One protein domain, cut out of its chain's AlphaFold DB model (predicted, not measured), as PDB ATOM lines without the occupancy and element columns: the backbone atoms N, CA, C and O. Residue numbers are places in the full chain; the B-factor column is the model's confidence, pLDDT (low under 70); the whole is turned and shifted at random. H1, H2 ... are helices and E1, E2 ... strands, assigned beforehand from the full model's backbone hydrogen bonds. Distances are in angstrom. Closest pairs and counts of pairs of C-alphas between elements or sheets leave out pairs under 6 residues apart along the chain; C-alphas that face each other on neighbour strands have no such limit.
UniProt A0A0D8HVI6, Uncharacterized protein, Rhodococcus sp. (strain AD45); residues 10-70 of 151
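What this domain is: This is residues 10 to 70 of the 151 residues of an uncharacterized protein of Rhodococcus sp. (strain AD45) (UniProt A0A0D8HVI6). This is a model with little regular structure: one helix, H2, crosses the middle of a loose, looping chain, with short helix H1 packed on it and short strand E1 beside it. The loop of residues 32 to 46 reaches to one end of the long axis, Arg 14 to the other. The printed part has 61 residues, with E1, H1 and H2 in that order, mostly helix, though named elements hold only 22 residues. It is loose, radius of gyration of the C-alphas 13.3 A, and elongated, spanning 45 by 26 by 17 A.

Where its parts are: Find C-alpha 18 at (-12.978, -35.883, -7.962), where E1 begins; it runs to residue 21. H1 is residues 28 to 31, 5.9 A long. H2, residues 47 to 60, runs 18.9 A to C-alpha 60 at (-14.890, -41.802, -7.026).

How they stand to each other: H1 and H2 touch, closest at the C-alphas of Ala 28 and His 51, 5.0 A apart. The closest C-alphas of E1 and H2, Val 18 and Asn 60, are 6.3 A apart. E1 and H1 are apart. E1 pairs with no named strand, but its residues 18 to 20 pair antiparallel with residues 10 to 11. In H2, 9 of 10 O i to N i+4 pairs are within hydrogen-bond range; H1 is too short for one.

The domain as a whole: The C-alphas farthest apart, of Arg 14 and Gly 39, are 45.7 A apart. The link from H1 to H2 is long, 15 residues. The printed part has no cut, and no printed residue is under 70 in pLDDT.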
ATOM      1  N   VAL A  10      -9.048 -32.147 -10.197       92.00
ATOM      2  CA  VAL A  10      -9.808 -31.164  -9.420       92.00
ATOM      3  C   VAL A  10     -10.668 -31.913  -8.412       92.00
ATOM      4  O   VAL A  10     -11.593 -32.624  -8.800       92.00
ATOM      5  N   ARG A  11     -10.389 -31.732  -7.119       93.31
ATOM      6  CA  ARG A  11     -11.118 -32.386  -6.021       93.31
ATOM      7  C   ARG A  11     -11.908 -31.394  -5.176       93.31
ATOM      8  O   ARG A  11     -11.476 -30.257  -4.963       93.31
ATOM      9  N   ASP A  12     -13.043 -31.833  -4.643       92.19
ATOM     10  CA  ASP A  12     -13.680 -31.168  -3.510       92.19
ATOM     11  C   ASP A  12     -12.773 -31.330  -2.282       92.19
ATOM     12  O   ASP A  12     -12.497 -32.435  -1.823       92.19
ATOM     13  N   ARG A  13     -12.305 -30.208  -1.727       87.94
ATOM     14  CA  ARG A  13     -11.366 -30.197  -0.595       87.94
ATOM     15  C   ARG A  13     -11.941 -30.779   0.693       87.94
ATOM     16  O   ARG A  13     -11.170 -31.138   1.576       87.94
ATOM     17  N   ARG A  14     -13.265 -30.804   0.840       90.69
ATOM     18  CA  ARG A  14     -13.936 -31.301   2.042       90.69
ATOM     19  C   ARG A  14     -14.198 -32.798   1.958       90.69
ATOM     20  O   ARG A  14     -14.084 -33.480   2.967       90.69
ATOM     21  N   THR A  15     -14.599 -33.286   0.788       91.06
ATOM     22  CA  THR A  15     -15.072 -34.670   0.608       91.06
ATOM     23  C   THR A  15     -14.064 -35.559  -0.114       91.06
ATOM     24  O   THR A  15     -14.198 -36.775  -0.067       91.06
ATOM     25  N   GLY A  16     -13.065 -34.977  -0.782       88.94
ATOM     26  CA  GLY A  16     -12.105 -35.697  -1.617       88.94
ATOM     27  C   GLY A  16     -12.655 -36.126  -2.979       88.94
ATOM     28  O   GLY A  16     -11.892 -36.659  -3.780       88.94
ATOM     29  N   ILE A  17     -13.937 -35.865  -3.264       92.75
ATOM     30  CA  ILE A  17     -14.593 -36.243  -4.522       92.75
ATOM     31  C   ILE A  17     -13.872 -35.580  -5.692       92.75
ATOM     32  O   ILE A  17     -13.684 -34.361  -5.708       92.75
ATOM     33  N   VAL A  18     -13.506 -36.372  -6.694       92.88
ATOM     34  CA  VAL A  18     -12.978 -35.883  -7.962       92.88
ATOM     35  C   VAL A  18     -14.124 -35.292  -8.780       92.88
ATOM     36  O   VAL A  18     -15.073 -35.985  -9.140       92.88
ATOM     37  N   LEU A  19     -14.031 -33.993  -9.059       91.75
ATOM     38  CA  LEU A  19     -15.030 -33.220  -9.801       91.75
ATOM     39  C   LEU A  19     -14.699 -33.129 -11.291       91.75
ATOM     40  O   LEU A  19     -15.601 -33.054 -12.120       91.75
ATOM     41  N   ALA A  20     -13.412 -33.072 -11.625       91.94
ATOM     42  CA  ALA A  20     -12.932 -32.956 -12.996       91.94
ATOM     43  C   ALA A  20     -11.458 -33.359 -13.082       91.94
ATOM     44  O   ALA A  20     -10.736 -33.352 -12.082       91.94
ATOM     45  N   ARG A  21     -10.985 -33.621 -14.300       91.81
ATOM     46  CA  ARG A  21      -9.560 -33.726 -14.614       91.81
ATOM     47  C   ARG A  21      -9.216 -32.751 -15.731       91.81
ATOM     48  O   ARG A  21     -10.038 -32.445 -16.585       91.81
ATOM     49  N   LYS A  22      -7.983 -32.249 -15.716       89.62
ATOM     50  CA  LYS A  22      -7.441 -31.399 -16.780       89.62
ATOM     51  C   LYS A  22      -7.256 -32.187 -18.078       89.62
ATOM     52  O   LYS A  22      -7.501 -31.653 -19.152       89.62
ATOM     53  N   ASN A  23      -6.809 -33.435 -17.953       90.62
ATOM     54  CA  ASN A  23      -6.602 -34.353 -19.066       90.62
ATOM     55  C   ASN A  23      -7.724 -35.395 -19.089       90.62
ATOM     56  O   ASN A  23      -8.285 -35.722 -18.037       90.62
ATOM     57  N   ARG A  24      -8.002 -35.952 -20.273       91.12
ATOM     58  CA  ARG A  24      -8.976 -37.038 -20.437       91.12
ATOM     59  C   ARG A  24      -8.618 -38.208 -19.519       91.12
ATOM     60  O   ARG A  24      -7.447 -38.500 -19.274       91.12
ATOM     61  N   HIS A  25      -9.643 -38.845 -18.966       93.69
ATOM     62  CA  HIS A  25      -9.464 -39.991 -18.084       93.69
ATOM     63  C   HIS A  25      -8.916 -41.158 -18.923       93.69
ATOM     64  O   HIS A  25      -9.474 -41.412 -19.988       93.69
ATOM     65  N   PRO A  26      -7.873 -41.878 -18.474       90.56
ATOM     66  CA  PRO A  26      -7.232 -42.923 -19.282       90.56
ATOM     67  C   PRO A  26      -8.186 -44.064 -19.652       90.56
ATOM     68  O   PRO A  26      -8.030 -44.692 -20.686       90.56
ATOM     69  N   MET A  27      -9.190 -44.312 -18.813       91.62
ATOM     70  CA  MET A  27     -10.217 -45.338 -19.025       91.62
ATOM     71  C   MET A  27     -11.524 -44.789 -19.634       91.62
ATOM     72  O   MET A  27     -12.550 -45.455 -19.552       91.62
ATOM     73  N   ALA A  28     -11.538 -43.559 -20.170       91.88
ATOM     74  CA  ALA A  28     -12.753 -42.971 -20.753       91.88
ATOM     75  C   ALA A  28     -13.285 -43.786 -21.941       91.88
ATOM     76  O   ALA A  28     -14.489 -43.990 -22.045       91.88
ATOM     77  N   ASP A  29     -12.385 -44.316 -22.770       89.56
ATOM     78  CA  ASP A  29     -12.751 -45.079 -23.967       89.56
ATOM     79  C   ASP A  29     -13.468 -46.406 -23.654       89.56
ATOM     80  O   ASP A  29     -14.128 -46.954 -24.528       89.56
ATOM     81  N   LEU A  30     -13.453 -46.888 -22.400       88.88
ATOM     82  CA  LEU A  30     -14.277 -48.038 -21.992       88.88
ATOM     83  C   LEU A  30     -15.787 -47.757 -22.058       88.88
ATOM     84  O   LEU A  30     -16.575 -48.697 -22.063       88.88
ATOM     85  N   PHE A  31     -16.192 -46.486 -22.085       90.75
ATOM     86  CA  PHE A  31     -17.593 -46.086 -22.236       90.75
ATOM     87  C   PHE A  31     -17.961 -45.732 -23.683       90.75
ATOM     88  O   PHE A  31     -19.140 -45.505 -23.969       90.75
ATOM     89  N   LYS A  32     -16.983 -45.716 -24.599       90.19
ATOM     90  CA  LYS A  32     -17.196 -45.398 -26.011       90.19
ATOM     91  C   LYS A  32     -18.033 -46.494 -26.675       90.19
ATOM     92  O   LYS A  32     -17.743 -47.682 -26.538       90.19
ATOM     93  N   ASP A  33     -19.095 -46.079 -27.365       89.25
ATOM     94  CA  ASP A  33     -20.028 -46.944 -28.106       89.25
ATOM     95  C   ASP A  33     -20.479 -48.194 -27.320       89.25
ATOM     96  O   ASP A  33     -20.470 -49.315 -27.829       89.25
ATOM     97  N   THR A  34     -20.872 -48.006 -26.053       88.50
ATOM     98  CA  THR A  34     -21.205 -49.104 -25.124       88.50
ATOM     99  C   THR A  34     -22.271 -50.048 -25.722       88.50
ATOM    100  O   THR A  34     -23.307 -49.562 -26.186       88.50
ATOM    101  N   PRO A  35     -22.102 -51.385 -25.684       85.50
ATOM    102  CA  PRO A  35     -23.048 -52.316 -26.304       85.50
ATOM    103  C   PRO A  35     -24.453 -52.219 -25.697       85.50
ATOM    104  O   PRO A  35     -24.617 -52.334 -24.483       85.50
ATOM    105  N   MET A  36     -25.477 -52.056 -26.539       84.69
ATOM    106  CA  MET A  36     -26.882 -51.986 -26.103       84.69
ATOM    107  C   MET A  36     -27.642 -53.315 -26.216       84.69
ATOM    108  O   MET A  36     -28.750 -53.436 -25.694       84.69
ATOM    109  N   GLY A  37     -27.068 -54.304 -26.898       77.31
ATOM    110  CA  GLY A  37     -27.704 -55.586 -27.195       77.31
ATOM    111  C   GLY A  37     -27.434 -56.029 -28.631       77.31
ATOM    112  O   GLY A  37     -26.929 -55.260 -29.446       77.31
ATOM    113  N   GLU A  38     -27.757 -57.283 -28.937       78.62
ATOM    114  CA  GLU A  38     -27.553 -57.854 -30.271       78.62
ATOM    115  C   GLU A  38     -28.390 -57.111 -31.327       78.62
ATOM    116  O   GLU A  38     -29.586 -56.882 -31.141       78.62
ATOM    117  N   GLY A  39     -27.752 -56.704 -32.429       70.31
ATOM    118  CA  GLY A  39     -28.400 -55.988 -33.534       70.31
ATOM    119  C   GLY A  39     -28.762 -54.525 -33.249       70.31
ATOM    120  O   GLY A  39     -29.302 -53.857 -34.131       70.31
ATOM    121  N   LEU A  40     -28.467 -54.009 -32.052       75.50
ATOM    122  CA  LEU A  40     -28.636 -52.598 -31.721       75.50
ATOM    123  C   LEU A  40     -27.317 -51.843 -31.917       75.50
ATOM    124  O   LEU A  40     -26.253 -52.383 -31.610       75.50
ATOM    125  N   PRO A  41     -27.366 -50.586 -32.393       73.00
ATOM    126  CA  PRO A  41     -26.173 -49.757 -32.435       73.00
ATOM    127  C   PRO A  41     -25.619 -49.567 -31.019       73.00
ATOM    128  O   PRO A  41     -26.379 -49.471 -30.051       73.00
ATOM    129  N   GLY A  42     -24.292 -49.490 -30.906       81.19
ATOM    130  CA  GLY A  42     -23.640 -49.090 -29.664       81.19
ATOM    131  C   GLY A  42     -24.166 -47.734 -29.190       81.19
ATOM    132  O   GLY A  42     -24.483 -46.849 -29.993       81.19
ATOM    133  N   MET A  43     -24.279 -47.574 -27.875       87.88
ATOM    134  CA  MET A  43     -24.651 -46.310 -27.263       87.88
ATOM    135  C   MET A  43     -23.484 -45.342 -27.405       87.88
ATOM    136  O   MET A  43     -22.556 -45.335 -26.594       87.88
ATOM    137  N   HIS A  44     -23.555 -44.521 -28.444       87.12
ATOM    138  CA  HIS A  44     -22.614 -43.438 -28.645       87.12
ATOM    139  C   HIS A  44     -22.890 -42.308 -27.653       87.12
ATOM    140  O   HIS A  44     -24.037 -41.893 -27.457       87.12
ATOM    141  N   MET A  45     -21.832 -41.784 -27.048       88.38
ATOM    142  CA  MET A  45     -21.900 -40.667 -26.120       88.38
ATOM    143  C   MET A  45     -20.784 -39.677 -26.420       88.38
ATOM    144  O   MET A  45     -19.749 -40.036 -26.965       88.38
ATOM    145  N   ASP A  46     -21.020 -38.406 -26.096       89.62
ATOM    146  CA  ASP A  46     -20.007 -37.379 -26.302       89.62
ATOM    147  C   ASP A  46     -18.757 -37.664 -25.454       89.62
ATOM    148  O   ASP A  46     -18.850 -38.157 -24.326       89.62
ATOM    149  N   SER A  47     -17.595 -37.266 -25.970       89.44
ATOM    150  CA  SER A  47     -16.297 -37.447 -25.312       89.44
ATOM    151  C   SER A  47     -16.256 -36.917 -23.870       89.44
ATOM    152  O   SER A  47     -15.560 -37.469 -23.011       89.44
ATOM    153  N   MET A  48     -17.026 -35.863 -23.570       90.50
ATOM    154  CA  MET A  48     -17.149 -35.328 -22.217       90.50
ATOM    155  C   MET A  48     -17.961 -36.254 -21.304       90.50
ATOM    156  O   MET A  48     -17.627 -36.406 -20.128       90.50
ATOM    157  N   ALA A  49     -19.015 -36.885 -21.820       92.31
ATOM    158  CA  ALA A  49     -19.833 -37.816 -21.051       92.31
ATOM    159  C   ALA A  49     -19.031 -39.071 -20.676       92.31
ATOM    160  O   ALA A  49     -19.015 -39.452 -19.507       92.31
ATOM    161  N   GLU A  50     -18.283 -39.637 -21.624       93.75
ATOM    162  CA  GLU A  50     -17.345 -40.743 -21.382       93.75
ATOM    163  C   GLU A  50     -16.323 -40.384 -20.293       93.75
ATOM    164  O   GLU A  50     -16.062 -41.152 -19.363       93.75
ATOM    165  N   HIS A  51     -15.767 -39.170 -20.373       94.38
ATOM    166  CA  HIS A  51     -14.800 -38.668 -19.405       94.38
ATOM    167  C   HIS A  51     -15.382 -38.569 -17.989       94.38
ATOM    168  O   HIS A  51     -14.741 -39.001 -17.025       94.38
ATOM    169  N   ILE A  52     -16.587 -38.008 -17.862       94.06
ATOM    170  CA  ILE A  52     -17.278 -37.841 -16.580       94.06
ATOM    171  C   ILE A  52     -17.655 -39.200 -15.984       94.06
ATOM    172  O   ILE A  52     -17.460 -39.411 -14.784       94.06
ATOM    173  N   LEU A  53     -18.142 -40.136 -16.803       94.69
ATOM    174  CA  LEU A  53     -18.455 -41.496 -16.358       94.69
ATOM    175  C   LEU A  53     -17.215 -42.200 -15.815       94.69
ATOM    176  O   LEU A  53     -17.265 -42.795 -14.739       94.69
ATOM    177  N   ALA A  54     -16.081 -42.057 -16.495       95.00
ATOM    178  CA  ALA A  54     -14.834 -42.648 -16.044       95.00
ATOM    179  C   ALA A  54     -14.330 -42.051 -14.722       95.00
ATOM    180  O   ALA A  54     -13.914 -42.805 -13.847       95.00
ATOM    181  N   ILE A  55     -14.447 -40.735 -14.520       95.69
ATOM    182  CA  ILE A  55     -14.175 -40.117 -13.209       95.69
ATOM    183  C   ILE A  55     -15.102 -40.702 -12.137       95.69
ATOM    184  O   ILE A  55     -14.666 -41.035 -11.036       95.69
ATOM    185  N   HIS A  56     -16.395 -40.829 -12.436       95.44
ATOM    186  CA  HIS A  56     -17.352 -41.344 -11.467       95.44
ATOM    187  C   HIS A  56     -17.027 -42.787 -11.054       95.44
ATOM    188  O   HIS A  56     -16.958 -43.082  -9.863       95.44
ATOM    189  N   VAL A  57     -16.768 -43.664 -12.021       95.50
ATOM    190  CA  VAL A  57     -16.541 -45.094 -11.779       95.50
ATOM    191  C   VAL A  57     -15.152 -45.378 -11.208       95.50
ATOM    192  O   VAL A  57     -15.025 -46.081 -10.207       95.50
ATOM    193  N   PHE A  58     -14.094 -44.839 -11.807       95.25
ATOM    194  CA  PHE A  58     -12.735 -45.244 -11.451       95.25
ATOM    195  C   PHE A  58     -12.147 -44.405 -10.317       95.25
ATOM    196  O   PHE A  58     -11.522 -44.958  -9.417       95.25
ATOM    197  N   ASP A  59     -12.392 -43.093 -10.298       93.56
ATOM    198  CA  ASP A  59     -11.821 -42.233  -9.254       93.56
ATOM    199  C   ASP A  59     -12.675 -42.184  -7.993       93.56
ATOM    200  O   ASP A  59     -12.145 -42.223  -6.883       93.56
ATOM    201  N   ASN A  60     -13.994 -42.054  -8.153       95.31
ATOM    202  CA  ASN A  60     -14.890 -41.802  -7.026       95.31
ATOM    203  C   ASN A  60     -15.463 -43.086  -6.416       95.31
ATOM    204  O   ASN A  60     -15.560 -43.171  -5.193       95.31
ATOM    205  N   LEU A  61     -15.832 -44.079  -7.233       95.12
ATOM    206  CA  LEU A  61     -16.248 -45.397  -6.728       95.12
ATOM    207  C   LEU A  61     -15.058 -46.327  -6.450       95.12
ATOM    208  O   LEU A  61     -15.227 -47.337  -5.770       95.12
ATOM    209  N   GLY A  62     -13.860 -45.987  -6.941       89.00
ATOM    210  CA  GLY A  62     -12.648 -46.776  -6.722       89.00
ATOM    211  C   GLY A  62     -12.682 -48.144  -7.404       89.00
ATOM    212  O   GLY A  62     -12.017 -49.073  -6.945       89.00
ATOM    213  N   CYS A  63     -13.477 -48.298  -8.467       91.81
ATOM    214  CA  CYS A  63     -13.490 -49.530  -9.245       91.81
ATOM    215  C   CYS A  63     -12.130 -49.730  -9.927       91.81
ATOM    216  O   CYS A  63     -11.528 -48.785 -10.433       91.81
ATOM    217  N   SER A  64     -11.648 -50.971  -9.981       89.12
ATOM    218  CA  SER A  64     -10.496 -51.318 -10.812       89.12
ATOM    219  C   SER A  64     -10.928 -51.522 -12.267       89.12
ATOM    220  O   SER A  64     -12.048 -51.988 -12.503       89.12
ATOM    221  N   PRO A  65     -10.045 -51.275 -13.250       84.75
ATOM    222  CA  PRO A  65     -10.257 -51.757 -14.610       84.75
ATOM    223  C   PRO A  65     -10.504 -53.280 -14.633       84.75
ATOM    224  O   PRO A  65      -9.968 -53.992 -13.767       84.75
ATOM    225  N   PRO A  66     -11.288 -53.793 -15.602       84.19
ATOM    226  CA  PRO A  66     -11.504 -55.229 -15.763       84.19
ATOM    227  C   PRO A  66     -10.169 -55.972 -15.903       84.19
ATOM    228  O   PRO A  66      -9.342 -55.595 -16.728       84.19
ATOM    229  N   GLN A  67      -9.955 -57.009 -15.090       87.75
ATOM    230  CA  GLN A  67      -8.727 -57.819 -15.144       87.75
ATOM    231  C   GLN A  67      -8.781 -58.890 -16.239       87.75
ATOM    232  O   GLN A  67      -7.753 -59.221 -16.816       87.75
ATOM    233  N   ASP A  68      -9.978 -59.406 -16.528       89.50
ATOM    234  CA  ASP A  68     -10.226 -60.429 -17.547       89.50
ATOM    235  C   ASP A  68     -11.439 -60.010 -18.404       89.50
ATOM    236  O   ASP A  68     -12.577 -60.406 -18.129       89.50
ATOM    237  N   PRO A  69     -11.253 -59.071 -19.351       86.38
ATOM    238  CA  PRO A  69     -12.344 -58.575 -20.177       86.38
ATOM    239  C   PRO A  69     -12.786 -59.636 -21.191       86.38
ATOM    240  O   PRO A  69     -11.978 -60.214 -21.906       86.38
ATOM    241  N   LEU A  70     -14.098 -59.848 -21.312       88.56
ATOM    242  CA  LEU A  70     -14.666 -60.751 -22.328       88.56
ATOM    243  C   LEU A  70     -14.747 -60.101 -23.718       88.56
ATOM    244  O   LEU A  70     -14.786 -60.798 -24.737       88.56
TER     245      LEU A  70